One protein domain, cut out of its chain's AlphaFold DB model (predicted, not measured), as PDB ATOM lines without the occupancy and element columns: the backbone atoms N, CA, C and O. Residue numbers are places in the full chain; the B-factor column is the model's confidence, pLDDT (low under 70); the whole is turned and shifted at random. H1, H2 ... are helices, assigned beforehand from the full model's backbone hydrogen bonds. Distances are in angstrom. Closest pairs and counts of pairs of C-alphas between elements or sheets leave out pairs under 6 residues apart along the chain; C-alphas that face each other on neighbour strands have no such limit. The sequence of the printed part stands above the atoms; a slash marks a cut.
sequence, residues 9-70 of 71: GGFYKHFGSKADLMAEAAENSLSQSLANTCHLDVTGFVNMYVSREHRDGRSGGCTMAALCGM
ATOM      1  N   GLY A   9     -28.319  15.901 -59.320       63.16
ATOM      2  CA  GLY A   9     -27.239  16.109 -58.346       63.16
ATOM      3  C   GLY A   9     -27.685  16.706 -57.005       63.16
ATOM      4  O   GLY A   9     -27.106  16.380 -55.974       63.16
ATOM      5  N   GLY A  10     -28.735  17.533 -56.981       67.38
ATOM      6  CA  GLY A  10     -29.312  18.032 -55.730       67.38
ATOM      7  C   GLY A  10     -29.987  16.919 -54.931       67.38
ATOM      8  O   GLY A  10     -29.878  16.890 -53.713       67.38
ATOM      9  N   PHE A  11     -30.638  15.970 -55.609       69.44
ATOM     10  CA  PHE A  11     -31.377  14.885 -54.962       69.44
ATOM     11  C   PHE A  11     -30.470  14.045 -54.054       69.44
ATOM     12  O   PHE A  11     -30.760  13.870 -52.873       69.44
ATOM     13  N   TYR A  12     -29.324  13.617 -54.588       69.12
ATOM     14  CA  TYR A  12     -28.372  12.770 -53.869       69.12
ATOM     15  C   TYR A  12     -27.561  13.498 -52.790       69.12
ATOM     16  O   TYR A  12     -26.883  12.855 -51.995       69.12
ATOM     17  N   LYS A  13     -27.628  14.835 -52.732       69.75
ATOM     18  CA  LYS A  13     -27.076  15.613 -51.614       69.75
ATOM     19  C   LYS A  13     -27.965  15.534 -50.365       69.75
ATOM     20  O   LYS A  13     -27.453  15.688 -49.261       69.75
ATOM     21  N   HIS A  14     -29.271  15.336 -50.544       67.44
ATOM     22  CA  HIS A  14     -30.250  15.302 -49.456       67.44
ATOM     23  C   HIS A  14     -30.710  13.886 -49.100       67.44
ATOM     24  O   HIS A  14     -30.990  13.640 -47.935       67.44
ATOM     25  N   PHE A  15     -30.757  12.972 -50.072       74.81
ATOM     26  CA  PHE A  15     -31.203  11.593 -49.868       74.81
ATOM     27  C   PHE A  15     -30.207  10.615 -50.478       74.81
ATOM     28  O   PHE A  15     -29.832  10.749 -51.645       74.81
ATOM     29  N   GLY A  16     -29.810   9.592 -49.721       77.19
ATOM     30  CA  GLY A  16     -28.838   8.596 -50.193       77.19
ATOM     31  C   GLY A  16     -29.366   7.747 -51.357       77.19
ATOM     32  O   GLY A  16     -28.596   7.198 -52.145       77.19
ATOM     33  N   SER A  17     -30.692   7.651 -51.498       81.06
ATOM     34  CA  SER A  17     -31.357   6.958 -52.599       81.06
ATOM     35  C   SER A  17     -32.815   7.403 -52.757       81.06
ATOM     36  O   SER A  17     -33.377   8.113 -51.928       81.06
ATOM     37  N   LYS A  18     -33.483   6.935 -53.817       78.25
ATOM     38  CA  LYS A  18     -34.939   7.105 -53.955       78.25
ATOM     39  C   LYS A  18     -35.723   6.393 -52.847       78.25
ATOM     40  O   LYS A  18     -36.774   6.891 -52.458       78.25
ATOM     41  N   ALA A  19     -35.224   5.256 -52.363       83.25
ATOM     42  CA  ALA A  19     -35.847   4.523 -51.263       83.25
ATOM     43  C   ALA A  19     -35.751   5.305 -49.944       83.25
ATOM     44  O   ALA A  19     -36.713   5.330 -49.190       83.25
ATOM     45  N   ASP A  20     -34.638   6.003 -49.731       80.25
ATOM     46  CA  ASP A  20     -34.389   6.866 -48.571       80.25
ATOM     47  C   ASP A  20     -35.392   8.032 -48.511       80.25
ATOM     48  O   ASP A  20     -36.087   8.209 -47.516       80.25
ATOM     49  N   LEU A  21     -35.614   8.723 -49.640       83.62
ATOM     50  CA  LEU A  21     -36.693   9.716 -49.750       83.62
ATOM     51  C   LEU A  21     -38.075   9.110 -49.439       83.62
ATOM     52  O   LEU A  21     -38.913   9.759 -48.818       83.62
ATOM     53  N   MET A  22     -38.357   7.906 -49.944       84.69
ATOM     54  CA  MET A  22     -39.653   7.256 -49.728       84.69
ATOM     55  C   MET A  22     -39.868   6.886 -48.257       84.69
ATOM     56  O   MET A  22     -40.988   7.037 -47.775       84.69
ATOM     57  N   ALA A  23     -38.818   6.442 -47.560       84.81
ATOM     58  CA  ALA A  23     -38.850   6.157 -46.130       84.81
ATOM     59  C   ALA A  23     -39.149   7.430 -45.324       84.81
ATOM     60  O   ALA A  23     -40.163   7.480 -44.633       84.81
ATOM     61  N   GLU A  24     -38.384   8.501 -45.543       83.94
ATOM     62  CA  GLU A  24     -38.583   9.796 -44.874       83.94
ATOM     63  C   GLU A  24     -39.987  10.375 -45.129       83.94
ATOM     64  O   GLU A  24     -40.662  10.873 -44.225       83.94
ATOM     65  N   ALA A  25     -40.479  10.276 -46.368       84.31
ATOM     66  CA  ALA A  25     -41.827  10.720 -46.710       84.31
ATOM     67  C   ALA A  25     -42.910   9.893 -45.995       84.31
ATOM     68  O   ALA A  25     -43.929  10.452 -45.572       84.31
ATOM     69  N   ALA A  26     -42.705   8.579 -45.852       83.88
ATOM     70  CA  ALA A  26     -43.612   7.708 -45.116       83.88
ATOM     71  C   ALA A  26     -43.607   8.035 -43.615       83.88
ATOM     72  O   ALA A  26     -44.680   8.194 -43.034       83.88
ATOM     73  N   GLU A  27     -42.433   8.220 -43.007       85.38
ATOM     74  CA  GLU A  27     -42.283   8.584 -41.593       85.38
ATOM     75  C   GLU A  27     -42.931   9.934 -41.269       85.38
ATOM     76  O   GLU A  27     -43.713  10.043 -40.317       85.38
ATOM     77  N   ASN A  28     -42.694  10.951 -42.102       83.81
ATOM     78  CA  ASN A  28     -43.345  12.249 -41.956       83.81
ATOM     79  C   ASN A  28     -44.876  12.132 -42.066       83.81
ATOM     80  O   ASN A  28     -45.608  12.717 -41.269       83.81
ATOM     81  N   SER A  29     -45.378  11.346 -43.022       79.69
ATOM     82  CA  SER A  29     -46.825  11.192 -43.218       79.69
ATOM     83  C   SER A  29     -47.491  10.422 -42.063       79.69
ATOM     84  O   SER A  29     -48.589  10.784 -41.627       79.69
ATOM     85  N   LEU A  30     -46.816   9.410 -41.502       81.06
ATOM     86  CA  LEU A  30     -47.271   8.706 -40.297       81.06
ATOM     87  C   LEU A  30     -47.297   9.639 -39.085       81.06
ATOM     88  O   LEU A  30     -48.280   9.655 -38.346       81.06
ATOM     89  N   SER A  31     -46.254  10.450 -38.909       84.06
ATOM     90  CA  SER A  31     -46.159  11.417 -37.811       84.06
ATOM     91  C   SER A  31     -47.297  12.441 -37.857       84.06
ATOM     92  O   SER A  31     -47.923  12.723 -36.837       84.06
ATOM     93  N   GLN A  32     -47.632  12.942 -39.050       81.69
ATOM     94  CA  GLN A  32     -48.785  13.826 -39.253       81.69
ATOM     95  C   GLN A  32     -50.117  13.114 -38.979       81.69
ATOM     96  O   GLN A  32     -50.995  13.675 -38.326       81.69
ATOM     97  N   SER A  33     -50.259  11.860 -39.421       77.94
ATOM     98  CA  SER A  33     -51.457  11.053 -39.146       77.94
ATOM     99  C   SER A  33     -51.667  10.850 -37.641       77.94
ATOM    100  O   SER A  33     -52.792  10.971 -37.151       77.94
ATOM    101  N   LEU A  34     -50.589  10.590 -36.895       79.50
ATOM    102  CA  LEU A  34     -50.621  10.451 -35.442       79.50
ATOM    103  C   LEU A  34     -50.985  11.777 -34.763       79.50
ATOM    104  O   LEU A  34     -51.859  11.799 -33.902       79.50
ATOM    105  N   ALA A  35     -50.375  12.889 -35.178       83.06
ATOM    106  CA  ALA A  35     -50.692  14.212 -34.643       83.06
ATOM    107  C   ALA A  35     -52.166  14.599 -34.866       83.06
ATOM    108  O   ALA A  35     -52.788  15.182 -33.983       83.06
ATOM    109  N   ASN A  36     -52.755  14.221 -36.003       78.75
ATOM    110  CA  ASN A  36     -54.164  14.497 -36.293       78.75
ATOM    111  C   ASN A  36     -55.142  13.614 -35.505       78.75
ATOM    112  O   ASN A  36     -56.323  13.942 -35.412       78.75
ATOM    113  N   THR A  37     -54.681  12.488 -34.963       79.81
ATOM    114  CA  THR A  37     -55.539  11.497 -34.295       79.81
ATOM    115  C   THR A  37     -55.258  11.348 -32.804       79.81
ATOM    116  O   THR A  37     -56.040  10.705 -32.110       79.81
ATOM    117  N   CYS A  38     -54.217  12.000 -32.277       81.31
ATOM    118  CA  CYS A  38     -53.808  11.915 -30.873       81.31
ATOM    119  C   CYS A  38     -54.865  12.408 -29.872       81.31
ATOM    120  O   CYS A  38     -54.796  12.070 -28.694       81.31
ATOM    121  N   HIS A  39     -55.842  13.194 -30.330       83.88
ATOM    122  CA  HIS A  39     -56.938  13.706 -29.509       83.88
ATOM    123  C   HIS A  39     -58.155  12.754 -29.462       83.88
ATOM    124  O   HIS A  39     -59.138  13.029 -28.772       83.88
ATOM    125  N   LEU A  40     -58.126  11.647 -30.208       84.81
ATOM    126  CA  LEU A  40     -59.194  10.650 -30.234       84.81
ATOM    127  C   LEU A  40     -58.901   9.536 -29.223       84.81
ATOM    128  O   LEU A  40     -57.765   9.085 -29.093       84.81
ATOM    129  N   ASP A  41     -59.939   9.045 -28.540       89.38
ATOM    130  CA  ASP A  41     -59.841   7.754 -27.855       89.38
ATOM    131  C   ASP A  41     -59.766   6.614 -28.889       89.38
ATOM    132  O   ASP A  41     -60.044   6.810 -30.074       89.38
ATOM    133  N   VAL A  42     -59.425   5.401 -28.450       85.75
ATOM    134  CA  VAL A  42     -59.316   4.224 -29.331       85.75
ATOM    135  C   VAL A  42     -60.604   3.993 -30.135       85.75
ATOM    136  O   VAL A  42     -60.552   3.705 -31.330       85.75
ATOM    137  N   THR A  43     -61.767   4.167 -29.515       87.88
ATOM    138  CA  THR A  43     -63.085   4.012 -30.142       87.88
ATOM    139  C   THR A  43     -63.348   5.112 -31.167       87.88
ATOM    140  O   THR A  43     -63.812   4.830 -32.275       87.88
ATOM    141  N   GLY A  44     -63.032   6.365 -30.831       86.50
ATOM    142  CA  GLY A  44     -63.093   7.502 -31.748       86.50
ATOM    143  C   GLY A  44     -62.170   7.330 -32.955       86.50
ATOM    144  O   GLY A  44     -62.593   7.565 -34.087       86.50
ATOM    145  N   PHE A  45     -60.949   6.840 -32.734       85.25
ATOM    146  CA  PHE A  45     -59.994   6.534 -33.794       85.25
ATOM    147  C   PHE A  45     -60.518   5.445 -34.730       85.25
ATOM    148  O   PHE A  45     -60.532   5.644 -35.941       85.25
ATOM    149  N   VAL A  46     -61.007   4.323 -34.190       87.00
ATOM    150  CA  VAL A  46     -61.558   3.228 -35.005       87.00
ATOM    151  C   VAL A  46     -62.746   3.715 -35.835       87.00
ATOM    152  O   VAL A  46     -62.770   3.473 -37.039       87.00
ATOM    153  N   ASN A  47     -63.694   4.443 -35.235       87.75
ATOM    154  CA  ASN A  47     -64.854   4.980 -35.955       87.75
ATOM    155  C   ASN A  47     -64.461   5.961 -37.065       87.75
ATOM    156  O   ASN A  47     -65.002   5.883 -38.167       87.75
ATOM    157  N   MET A  48     -63.510   6.858 -36.791       85.94
ATOM    158  CA  MET A  48     -62.968   7.780 -37.789       85.94
ATOM    159  C   MET A  48     -62.294   7.006 -38.928       85.94
ATOM    160  O   MET A  48     -62.624   7.234 -40.090       85.94
ATOM    161  N   TYR A  49     -61.446   6.025 -38.604       84.00
ATOM    162  CA  TYR A  49     -60.693   5.226 -39.571       84.00
ATOM    163  C   TYR A  49     -61.593   4.388 -40.493       84.00
ATOM    164  O   TYR A  49     -61.352   4.303 -41.696       84.00
ATOM    165  N   VAL A  50     -62.663   3.780 -39.961       85.94
ATOM    166  CA  VAL A  50     -63.592   2.965 -40.766       85.94
ATOM    167  C   VAL A  50     -64.687   3.773 -41.467       85.94
ATOM    168  O   VAL A  50     -65.446   3.197 -42.258       85.94
ATOM    169  N   SER A  51     -64.790   5.077 -41.189       86.00
ATOM    170  CA  SER A  51     -65.793   5.962 -41.787       86.00
ATOM    171  C   SER A  51     -65.657   6.023 -43.313       86.00
ATOM    172  O   SER A  51     -64.576   5.847 -43.875       86.00
ATOM    173  N   ARG A  52     -66.772   6.281 -44.010       81.12
ATOM    174  CA  ARG A  52     -66.759   6.441 -45.476       81.12
ATOM    175  C   ARG A  52     -65.903   7.626 -45.907       81.12
ATOM    176  O   ARG A  52     -65.178   7.520 -46.881       81.12
ATOM    177  N   GLU A  53     -65.939   8.711 -45.141       80.62
ATOM    178  CA  GLU A  53     -65.144   9.907 -45.417       80.62
ATOM    179  C   GLU A  53     -63.641   9.600 -45.409       80.62
ATOM    180  O   GLU A  53     -62.932   9.982 -46.336       80.62
ATOM    181  N   HIS A  54     -63.168   8.817 -44.436       79.12
ATOM    182  CA  HIS A  54     -61.769   8.392 -44.372       79.12
ATOM    183  C   HIS A  54     -61.409   7.332 -45.424       79.12
ATOM    184  O   HIS A  54     -60.340   7.387 -46.032       79.12
ATOM    185  N   ARG A  55     -62.304   6.368 -45.663       76.94
ATOM    186  CA  ARG A  55     -62.104   5.285 -46.637       76.94
ATOM    187  C   ARG A  55     -62.047   5.796 -48.075       76.94
ATOM    188  O   ARG A  55     -61.195   5.359 -48.847       76.94
ATOM    189  N   ASP A  56     -62.958   6.696 -48.422       77.06
ATOM    190  CA  ASP A  56     -63.118   7.220 -49.777       77.06
ATOM    191  C   ASP A  56     -62.196   8.440 -49.992       77.06
ATOM    192  O   ASP A  56     -61.721   8.688 -51.101       77.06
ATOM    193  N   GLY A  57     -61.844   9.149 -48.912       69.19
ATOM    194  CA  GLY A  57     -60.910  10.275 -48.871       69.19
ATOM    195  C   GLY A  57     -59.436   9.875 -48.762       69.19
ATOM    196  O   GLY A  57     -58.701  10.448 -47.958       69.19
ATOM    197  N   ARG A  58     -58.960   8.931 -49.590       63.72
ATOM    198  CA  ARG A  58     -57.549   8.465 -49.593       63.72
ATOM    199  C   ARG A  58     -56.522   9.585 -49.816       63.72
ATOM    200  O   ARG A  58     -55.358   9.434 -49.457       63.72
ATOM    201  N   SER A  59     -56.942  10.705 -50.402       59.41
ATOM    202  CA  SER A  59     -56.128  11.906 -50.615       59.41
ATOM    203  C   SER A  59     -56.010  12.813 -49.380       59.41
ATOM    204  O   SER A  59     -55.183  13.720 -49.387       59.41
ATOM    205  N   GLY A  60     -56.802  12.582 -48.326       60.66
ATOM    206  CA  GLY A  60     -56.920  13.446 -47.144       60.66
ATOM    207  C   GLY A  60     -55.811  13.312 -46.093       60.66
ATOM    208  O   GLY A  60     -55.885  13.966 -45.058       60.66
ATOM    209  N   GLY A  61     -54.783  12.492 -46.336       60.72
ATOM    210  CA  GLY A  61     -53.545  12.514 -45.543       60.72
ATOM    211  C   GLY A  61     -53.301  11.340 -44.592       60.72
ATOM    212  O   GLY A  61     -52.254  11.316 -43.953       60.72
ATOM    213  N   CYS A  62     -54.178  10.331 -44.512       69.31
ATOM    214  CA  CYS A  62     -53.854   9.124 -43.745       69.31
ATOM    215  C   CYS A  62     -53.033   8.142 -44.582       69.31
ATOM    216  O   CYS A  62     -53.535   7.500 -45.508       69.31
ATOM    217  N   THR A  63     -51.755   8.001 -44.235       69.38
ATOM    218  CA  THR A  63     -50.803   7.154 -44.970       69.38
ATOM    219  C   THR A  63     -51.225   5.686 -44.976       69.38
ATOM    220  O   THR A  63     -51.059   5.005 -45.984       69.38
ATOM    221  N   MET A  64     -51.829   5.206 -43.884       68.88
ATOM    222  CA  MET A  64     -52.330   3.832 -43.789       68.88
ATOM    223  C   MET A  64     -53.465   3.563 -44.782       68.88
ATOM    224  O   MET A  64     -53.396   2.600 -45.543       68.88
ATOM    225  N   ALA A  65     -54.465   4.447 -44.855       70.31
ATOM    226  CA  ALA A  65     -55.557   4.324 -45.820       70.31
ATOM    227  C   ALA A  65     -55.066   4.458 -47.276       70.31
ATOM    228  O   ALA A  65     -55.549   3.764 -48.176       70.31
ATOM    229  N   ALA A  66     -54.065   5.311 -47.519       69.75
ATOM    230  CA  ALA A  66     -53.455   5.467 -48.834       69.75
ATOM    231  C   ALA A  66     -52.748   4.180 -49.308       69.75
ATOM    232  O   ALA A  66     -52.920   3.794 -50.467       69.75
ATOM    233  N   LEU A  67     -52.019   3.493 -48.418       68.12
ATOM    234  CA  LEU A  67     -51.243   2.287 -48.738       68.12
ATOM    235  C   LEU A  67     -52.078   0.993 -48.751       68.12
ATOM    236  O   LEU A  67     -51.829   0.126 -49.584       68.12
ATOM    237  N   CYS A  68     -53.086   0.857 -47.880       65.56
ATOM    238  CA  CYS A  68     -53.859  -0.386 -47.730       65.56
ATOM    239  C   CYS A  68     -54.763  -0.741 -48.919       65.56
ATOM    240  O   CYS A  68     -55.153  -1.894 -49.052       65.56
ATOM    241  N   GLY A  69     -55.112   0.208 -49.787       58.91
ATOM    242  CA  GLY A  69     -55.955  -0.072 -50.953       58.91
ATOM    243  C   GLY A  69     -55.173  -0.315 -52.245       58.91
ATOM    244  O   GLY A  69     -55.653   0.082 -53.305       58.91
ATOM    245  N   MET A  70     -53.947  -0.838 -52.156       48.47
ATOM    246  CA  MET A  70     -53.227  -1.432 -53.286       48.47
ATOM    247  C   MET A  70     -53.545  -2.932 -53.320       48.47
ATOM    248  O   MET A  70     -52.762  -3.748 -52.840       48.47
TER     249      MET A  70
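Overview. This is residues 9 to 70 of the 71 residues of the protein "HTH tetR-type domain-containing protein" of Pseudomonas fluorescens (UniProt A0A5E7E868). One long helix, H2, makes a bar with the short helix H1 at its first end; past its other end the printed part folds back as a hook through H3 and H4, so that the short H5 comes back to H2 and touches it at residues 26 to 33. The hook is loosely formed, with few contacts between its helices. The printed part has 62 residues with five named helices, in the order H1, H2, H3, H4, H5, and no named strand; the class is all helix. The whole is loose, with a radius of gyration of the C-alphas of 14.6 A, and its outline is flat, spanning 46 by 25 by 13 A.

Along the chain. Find C-alpha 9 at (-27.239, 16.109, -58.346); there H1 begins, residues 9 to 14, 9.4 A from first to last C-alpha. Go on to C-alpha 18 at (-34.939, 7.105, -53.955), from which H2, residues 18 to 37, runs 28.8 A to C-alpha 37 at (-55.539, 11.497, -34.295). Next come H3, residues 42 to 50, 12.3 A long, and H4, residues 52 to 56, 5.7 A long. Last is H5, residues 63 to 68, 8.6 A long, which ends at C-alpha 68 at (-53.859, -0.386, -47.730).

Arrangement. Start at H1, which touches no helix but is near H2, with 7 pairs of C-alphas within 10 A. At the other end of H2, look at Thr 37 and Phe 45: their C-alphas, the closest of H2 and H3, are 6.7 A apart. These two helices are close but not clearly touching, and run opposite ways at a steep tilt of 58 degrees. H3 and H4 are close but not clearly touching, and their closest C-alphas, those of Met 48 and His 54, are 6.7 A apart. H4 and H5 are also close but not clearly touching, with the C-alphas of Arg 55 and Ala 65 closest at 6.7 A. H5 touches H2, on whose side residues 26 to 33 alone take part; the closest C-alphas, those of Ser 29 and Thr 63, are 5.9 A apart. H2 and H5 run opposite ways at a steep tilt of 70.0 degrees, only just short of about perpendicular. H3 and H5 are only just apart, 8.1 A at the closest, and H2 and H4 are apart. On the backbone of H2, H3, H4 and H5, every O i to N i+4 pair is within hydrogen-bond range; in H1, 0 of 2 are, against 2 of 3 O i to N i+3 pairs.

Size, cuts and confidence. The two C-alphas farthest apart are those of Gly 9 and Thr 43, 47.2 A. The printed part has no cut and no long link; H4 to H5 is a short link, and the other three are tight. The mean pLDDT of the printed part is 77.1, and you will find values under 70 at residues 9 to 14, 57 to 64 and 66 to 70.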